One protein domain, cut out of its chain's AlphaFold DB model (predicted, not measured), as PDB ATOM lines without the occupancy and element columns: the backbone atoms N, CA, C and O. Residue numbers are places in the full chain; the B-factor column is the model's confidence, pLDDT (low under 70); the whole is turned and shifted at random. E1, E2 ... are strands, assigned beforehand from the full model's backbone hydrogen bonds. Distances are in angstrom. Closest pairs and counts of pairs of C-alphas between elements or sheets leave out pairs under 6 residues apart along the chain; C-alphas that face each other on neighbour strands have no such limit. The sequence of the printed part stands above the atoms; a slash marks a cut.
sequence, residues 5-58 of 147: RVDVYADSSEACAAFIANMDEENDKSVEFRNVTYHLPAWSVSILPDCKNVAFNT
ATOM      1  N   ARG A   5     -10.600   9.211   1.944       95.31
ATOM      2  CA  ARG A   5     -10.190   8.048   1.142       95.31
ATOM      3  C   ARG A   5     -10.498   6.763   1.888       95.31
ATOM      4  O   ARG A   5     -10.349   6.699   3.105       95.31
ATOM      5  N   VAL A   6     -10.907   5.752   1.134       96.19
ATOM      6  CA  VAL A   6     -11.142   4.404   1.639       96.19
ATOM      7  C   VAL A   6     -10.359   3.433   0.771       96.19
ATOM      8  O   VAL A   6     -10.618   3.349  -0.427       96.19
ATOM      9  N   ASP A   7      -9.431   2.705   1.382       96.94
ATOM     10  CA  ASP A   7      -8.657   1.652   0.730       96.94
ATOM     11  C   ASP A   7      -9.069   0.302   1.329       96.94
ATOM     12  O   ASP A   7      -9.061   0.133   2.549       96.94
ATOM     13  N   VAL A   8      -9.464  -0.652   0.484       96.69
ATOM     14  CA  VAL A   8      -9.967  -1.968   0.907       96.69
ATOM     15  C   VAL A   8      -9.122  -3.063   0.273       96.69
ATOM     16  O   VAL A   8      -8.929  -3.078  -0.940       96.69
ATOM     17  N   TYR A   9      -8.668  -3.998   1.098       95.81
ATOM     18  CA  TYR A   9      -7.928  -5.188   0.703       95.81
ATOM     19  C   TYR A   9      -8.753  -6.402   1.105       95.81
ATOM     20  O   TYR A   9      -9.069  -6.570   2.281       95.81
ATOM     21  N   ALA A  10      -9.127  -7.232   0.139       93.19
ATOM     22  CA  ALA A  10      -9.884  -8.449   0.387       93.19
ATOM     23  C   ALA A  10      -9.322  -9.597  -0.452       93.19
ATOM     24  O   ALA A  10      -8.866  -9.370  -1.576       93.19
ATOM     25  N   ASP A  11      -9.363 -10.809   0.091       88.50
ATOM     26  CA  ASP A  11      -9.008 -12.032  -0.627       88.50
ATOM     27  C   ASP A  11     -10.246 -12.882  -0.958       88.50
ATOM     28  O   ASP A  11     -11.378 -12.561  -0.590       88.50
ATOM     29  N   SER A  12     -10.044 -13.974  -1.699       82.56
ATOM     30  CA  SER A  12     -11.119 -14.908  -2.056       82.56
ATOM     31  C   SER A  12     -11.585 -15.788  -0.889       82.56
ATOM     32  O   SER A  12     -12.511 -16.573  -1.070       82.56
ATOM     33  N   SER A  13     -10.946 -15.690   0.280       76.12
ATOM     34  CA  SER A  13     -11.256 -16.446   1.501       76.12
ATOM     35  C   SER A  13     -12.025 -15.624   2.544       76.12
ATOM     36  O   SER A  13     -12.006 -15.958   3.724       76.12
ATOM     37  N   GLU A  14     -12.724 -14.570   2.109       80.81
ATOM     38  CA  GLU A  14     -13.535 -13.665   2.942       80.81
ATOM     39  C   GLU A  14     -12.741 -12.789   3.930       80.81
ATOM     40  O   GLU A  14     -13.344 -11.981   4.645       80.81
ATOM     41  N   ALA A  15     -11.404 -12.860   3.950       89.75
ATOM     42  CA  ALA A  15     -10.608 -11.956   4.769       89.75
ATOM     43  C   ALA A  15     -10.633 -10.551   4.153       89.75
ATOM     44  O   ALA A  15     -10.477 -10.375   2.943       89.75
ATOM     45  N   CYS A  16     -10.858  -9.535   4.986       94.25
ATOM     46  CA  CYS A  16     -11.043  -8.159   4.540       94.25
ATOM     47  C   CYS A  16     -10.408  -7.184   5.524       94.25
ATOM     48  O   CYS A  16     -10.800  -7.158   6.683       94.25
ATOM     49  N   ALA A  17      -9.518  -6.323   5.041       96.38
ATOM     50  CA  ALA A  17      -9.004  -5.179   5.780       96.38
ATOM     51  C   ALA A  17      -9.350  -3.870   5.058       96.38
ATOM     52  O   ALA A  17      -9.280  -3.784   3.832       96.38
ATOM     53  N   ALA A  18      -9.711  -2.833   5.812       97.44
ATOM     54  CA  ALA A  18      -9.989  -1.507   5.274       97.44
ATOM     55  C   ALA A  18      -9.256  -0.410   6.048       97.44
ATOM     56  O   ALA A  18      -9.091  -0.480   7.268       97.44
ATOM     57  N   PHE A  19      -8.871   0.632   5.321       98.12
ATOM     58  CA  PHE A  19      -8.262   1.848   5.836       98.12
ATOM     59  C   PHE A  19      -9.137   3.029   5.430       98.12
ATOM     60  O   PHE A  19      -9.353   3.266   4.243       98.12
ATOM     61  N   ILE A  20      -9.660   3.760   6.411       97.56
ATOM     62  CA  ILE A  20     -10.512   4.931   6.181       97.56
ATOM     63  C   ILE A  20      -9.746   6.163   6.653       97.56
ATOM     64  O   ILE A  20      -9.547   6.350   7.855       97.56
ATOM     65  N   ALA A  21      -9.304   6.984   5.705       97.56
ATOM     66  CA  ALA A  21      -8.472   8.151   5.945       97.56
ATOM     67  C   ALA A  21      -9.274   9.453   5.834       97.56
ATOM     68  O   ALA A  21      -9.912   9.717   4.809       97.56
ATOM     69  N   ASN A  22      -9.184  10.289   6.868       97.12
ATOM     70  CA  ASN A  22      -9.560  11.696   6.821       97.12
ATOM     71  C   ASN A  22      -8.303  12.544   6.606       97.12
ATOM     72  O   ASN A  22      -7.484  12.671   7.511       97.12
ATOM     73  N   MET A  23      -8.154  13.124   5.413       95.94
ATOM     74  CA  MET A  23      -7.027  14.007   5.077       95.94
ATOM     75  C   MET A  23      -7.371  15.495   5.266       95.94
ATOM     76  O   MET A  23      -6.710  16.363   4.695       95.94
ATOM     77  N   ASP A  24      -8.464  15.802   5.966       94.62
ATOM     78  CA  ASP A  24      -8.735  17.155   6.452       94.62
ATOM     79  C   ASP A  24      -7.846  17.425   7.664       94.62
ATOM     80  O   ASP A  24      -7.864  16.642   8.610       94.62
ATOM     81  N   GLU A  25      -7.041  18.480   7.614       93.62
ATOM     82  CA  GLU A  25      -6.065  18.799   8.663       93.62
ATOM     83  C   GLU A  25      -6.720  19.399   9.910       93.62
ATOM     84  O   GLU A  25      -6.154  19.318  10.996       93.62
ATOM     85  N   GLU A  26      -7.924  19.960   9.771       93.94
ATOM     86  CA  GLU A  26      -8.565  20.748  10.825       93.94
ATOM     87  C   GLU A  26      -9.858  20.113  11.334       93.94
ATOM     88  O   GLU A  26     -10.181  20.231  12.514       93.94
ATOM     89  N   ASN A  27     -10.615  19.447  10.457       94.88
ATOM     90  CA  ASN A  27     -11.990  19.068  10.756       94.88
ATOM     91  C   ASN A  27     -12.188  17.554  10.848       94.88
ATOM     92  O   ASN A  27     -11.912  16.795   9.909       94.88
ATOM     93  N   ASP A  28     -12.789  17.137  11.958       95.94
ATOM     94  CA  ASP A  28     -13.327  15.795  12.150       95.94
ATOM     95  C   ASP A  28     -14.474  15.520  11.168       95.94
ATOM     96  O   ASP A  28     -15.256  16.409  10.812       95.94
ATOM     97  N   LYS A  29     -14.592  14.267  10.716       94.69
ATOM     98  CA  LYS A  29     -15.616  13.853   9.747       94.69
ATOM     99  C   LYS A  29     -16.252  12.529  10.116       94.69
ATOM    100  O   LYS A  29     -15.589  11.597  10.561       94.69
ATOM    101  N   SER A  30     -17.549  12.435   9.853       95.06
ATOM    102  CA  SER A  30     -18.282  11.172   9.883       95.06
ATOM    103  C   SER A  30     -18.446  10.647   8.463       95.06
ATOM    104  O   SER A  30     -18.870  11.384   7.575       95.06
ATOM    105  N   VAL A  31     -18.084   9.385   8.249       94.25
ATOM    106  CA  VAL A  31     -18.140   8.726   6.939       94.25
ATOM    107  C   VAL A  31     -18.904   7.424   7.082       94.25
ATOM    108  O   VAL A  31     -18.645   6.650   8.000       94.25
ATOM    109  N   GLU A  32     -19.829   7.170   6.167       95.06
ATOM    110  CA  GLU A  32     -20.513   5.887   6.076       95.06
ATOM    111  C   GLU A  32     -19.708   4.927   5.193       95.06
ATOM    112  O   GLU A  32     -19.382   5.238   4.045       95.06
ATOM    113  N   PHE A  33     -19.368   3.756   5.728       94.94
ATOM    114  CA  PHE A  33     -18.722   2.675   4.989       94.94
ATOM    115  C   PHE A  33     -19.383   1.344   5.364       94.94
ATOM    116  O   PHE A  33     -19.458   0.982   6.535       94.94
ATOM    117  N   ARG A  34     -19.892   0.615   4.361       92.81
ATOM    118  CA  ARG A  34     -20.630  -0.654   4.539       92.81
ATOM    119  C   ARG A  34     -21.787  -0.557   5.554       92.81
ATOM    120  O   ARG A  34     -21.938  -1.429   6.406       92.81
ATOM    121  N   ASN A  35     -22.600   0.499   5.447       93.56
ATOM    122  CA  ASN A  35     -23.748   0.800   6.321       93.56
ATOM    123  C   ASN A  35     -23.386   0.996   7.805       93.56
ATOM    124  O   ASN A  35     -24.226   0.830   8.690       93.56
ATOM    125  N   VAL A  36     -22.125   1.326   8.087       94.38
ATOM    126  CA  VAL A  36     -21.651   1.703   9.418       94.38
ATOM    127  C   VAL A  36     -21.037   3.092   9.326       94.38
ATOM    128  O   VAL A  36     -20.227   3.371   8.443       94.38
ATOM    129  N   THR A  37     -21.421   3.970  10.248       95.75
ATOM    130  CA  THR A  37     -20.874   5.325  10.342       95.75
ATOM    131  C   THR A  37     -19.629   5.329  11.221       95.75
ATOM    132  O   THR A  37     -19.684   4.944  12.390       95.75
ATOM    133  N   TYR A  38     -18.511   5.812  10.683       96.00
ATOM    134  CA  TYR A  38     -17.242   5.947  11.392       96.00
ATOM    135  C   TYR A  38     -16.912   7.413  11.636       96.00
ATOM    136  O   TYR A  38     -16.889   8.217  10.706       96.00
ATOM    137  N   HIS A  39     -16.600   7.742  12.889       95.75
ATOM    138  CA  HIS A  39     -16.110   9.060  13.272       95.75
ATOM    139  C   HIS A  39     -14.582   9.113  13.189       95.75
ATOM    140  O   HIS A  39     -13.878   8.469  13.985       95.75
ATOM    141  N   LEU A  40     -14.085   9.907  12.247       96.56
ATOM    142  CA  LEU A  40     -12.676  10.083  11.930       96.56
ATOM    143  C   LEU A  40     -12.208  11.451  12.433       96.56
ATOM    144  O   LEU A  40     -12.677  12.468  11.916       96.56
ATOM    145  N   PRO A  41     -11.275  11.493  13.396       97.25
ATOM    146  CA  PRO A  41     -10.578  12.727  13.724       97.25
ATOM    147  C   PRO A  41      -9.910  13.356  12.495       97.25
ATOM    148  O   PRO A  41      -9.612  12.650  11.519       97.25
ATOM    149  N   ALA A  42      -9.659  14.660  12.547       96.25
ATOM    150  CA  ALA A  42      -8.795  15.355  11.601       96.25
ATOM    151  C   ALA A  42      -7.445  14.628  11.451       96.25
ATOM    152  O   ALA A  42      -6.917  14.058  12.408       96.25
ATOM    153  N   TRP A  43      -6.926  14.608  10.225       96.69
ATOM    154  CA  TRP A  43      -5.628  14.044   9.858       96.69
ATOM    155  C   TRP A  43      -5.370  12.637  10.423       96.69
ATOM    156  O   TRP A  43      -4.372  12.367  11.096       96.69
ATOM    157  N   SER A  44      -6.303  11.715  10.181       97.62
ATOM    158  CA  SER A  44      -6.245  10.382  10.781       97.62
ATOM    159  C   SER A  44      -6.639   9.257   9.834       97.62
ATOM    160  O   SER A  44      -7.396   9.447   8.882       97.62
ATOM    161  N   VAL A  45      -6.144   8.055  10.130       97.88
ATOM    162  CA  VAL A  45      -6.519   6.810   9.454       97.88
ATOM    163  C   VAL A  45      -7.095   5.851  10.484       97.88
ATOM    164  O   VAL A  45      -6.445   5.549  11.485       97.88
ATOM    165  N   SER A  46      -8.311   5.365  10.240       98.00
ATOM    166  CA  SER A  46      -8.899   4.244  10.978       98.00
ATOM    167  C   SER A  46      -8.604   2.932  10.264       98.00
ATOM    168  O   SER A  46      -8.826   2.828   9.058       98.00
ATOM    169  N   ILE A  47      -8.139   1.937  11.017       98.12
ATOM    170  CA  ILE A  47      -7.760   0.607  10.533       98.12
ATOM    171  C   ILE A  47      -8.812  -0.401  10.994       98.12
ATOM    172  O   ILE A  47      -9.061  -0.545  12.197       98.12
ATOM    173  N   LEU A  48      -9.425  -1.086  10.031       97.50
ATOM    174  CA  LEU A  48     -10.475  -2.073  10.243       97.50
ATOM    175  C   LEU A  48      -9.986  -3.431   9.718       97.50
ATOM    176  O   LEU A  48     -10.079  -3.664   8.513       97.50
ATOM    177  N   PRO A  49      -9.461  -4.326  10.570       96.38
ATOM    178  CA  PRO A  49      -8.895  -5.609  10.135       96.38
ATOM    179  C   PRO A  49      -9.946  -6.621   9.654       96.38
ATOM    180  O   PRO A  49      -9.572  -7.665   9.136       96.38
ATOM    181  N   ASP A  50     -11.231  -6.323   9.854       94.38
ATOM    182  CA  ASP A  50     -12.399  -7.100   9.421       94.38
ATOM    183  C   ASP A  50     -13.359  -6.262   8.544       94.38
ATOM    184  O   ASP A  50     -14.516  -6.633   8.324       94.38
ATOM    185  N   CYS A  51     -12.914  -5.082   8.085       94.81
ATOM    186  CA  CYS A  51     -13.722  -4.093   7.363       94.81
ATOM    187  C   CYS A  51     -14.989  -3.610   8.104       94.81
ATOM    188  O   CYS A  51     -15.879  -3.037   7.464       94.81
ATOM    189  N   LYS A  52     -15.085  -3.828   9.424       94.00
ATOM    190  CA  LYS A  52     -16.276  -3.506  10.225       94.00
ATOM    191  C   LYS A  52     -15.956  -2.829  11.560       94.00
ATOM    192  O   LYS A  52     -16.593  -1.845  11.919       94.00
ATOM    193  N   ASN A  53     -14.987  -3.334  12.311       95.19
ATOM    194  CA  ASN A  53     -14.613  -2.820  13.621       95.19
ATOM    195  C   ASN A  53     -13.294  -2.052  13.529       95.19
ATOM    196  O   ASN A  53     -12.297  -2.549  13.016       95.19
ATOM    197  N   VAL A  54     -13.265  -0.832  14.070       96.62
ATOM    198  CA  VAL A  54     -12.028  -0.045  14.149       96.62
ATOM    199  C   VAL A  54     -11.152  -0.614  15.261       96.62
ATOM    200  O   VAL A  54     -11.438  -0.416  16.442       96.62
ATOM    201  N   ALA A  55     -10.072  -1.295  14.887       96.94
ATOM    202  CA  ALA A  55      -9.085  -1.796  15.843       96.94
ATOM    203  C   ALA A  55      -8.141  -0.680  16.314       96.94
ATOM    204  O   ALA A  55      -7.731  -0.653  17.475       96.94
ATOM    205  N   PHE A  56      -7.821   0.259  15.420       97.00
ATOM    206  CA  PHE A  56      -6.893   1.352  15.690       97.00
ATOM    207  C   PHE A  56      -7.252   2.604  14.884       97.00
ATOM    208  O   PHE A  56      -7.747   2.509  13.762       97.00
ATOM    209  N   ASN A  57      -6.974   3.782  15.440       97.50
ATOM    210  CA  ASN A  57      -6.981   5.043  14.704       97.50
ATOM    211  C   ASN A  57      -5.740   5.848  15.091       97.50
ATOM    212  O   ASN A  57      -5.432   5.966  16.275       97.50
ATOM    213  N   THR A  58      -5.058   6.421  14.100       97.06
ATOM    214  CA  THR A  58      -3.762   7.094  14.293       97.06
ATOM    215  C   THR A  58      -3.816   8.340  15.181       97.06
ATOM    216  O   THR A  58      -2.801   8.688  15.771       97.06
TER     217      THR A  58
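This is residues 5 to 58 of the 147 residues of an uncharacterized protein of Tetracentron sinense (UniProt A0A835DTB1). A three-strand sheet, E1 E2 E5, has the hairpin E3 and E4 over part of one face: a small sandwich, two sheets only partly face to face. After E5 the printed part folds back, and residues 56 to 57 pair with 46 to 47. It has 54 residues, five named strands, E1 to E5 in chain order, and no named helix; it is all strand, both sheets antiparallel, compact with a radius of gyration of the C-alphas of 11.1 A, spanning 38 by 19 by 17 A.

Find C-alpha 5 at (-10.190, 8.048, 1.142); E1 runs 16.5 A to residue 10. E2, residues 16 to 22, runs 20.0 A. Then come E3, residues 29 to 33, E4, 36 to 40, and E5, 44 to 48, ending at (-10.475, -2.073, 10.243).

Look at hairpin E1 and E2: N 7 and O 19 are 2.9 A apart. Between antiparallel E2 and E5, N 20 and O 46 are 2.9 A apart. In hairpin E3 and E4, N 31 and O 38 are 3.0 A apart. The sheets' facing parts are 10.1 A centre to centre, strands at 33 degrees.

Ser 13 and Glu 26 have the farthest C-alphas, 38.4 A apart. The printed part has no cut and no long link; no printed residue is under 70 in pLDDT.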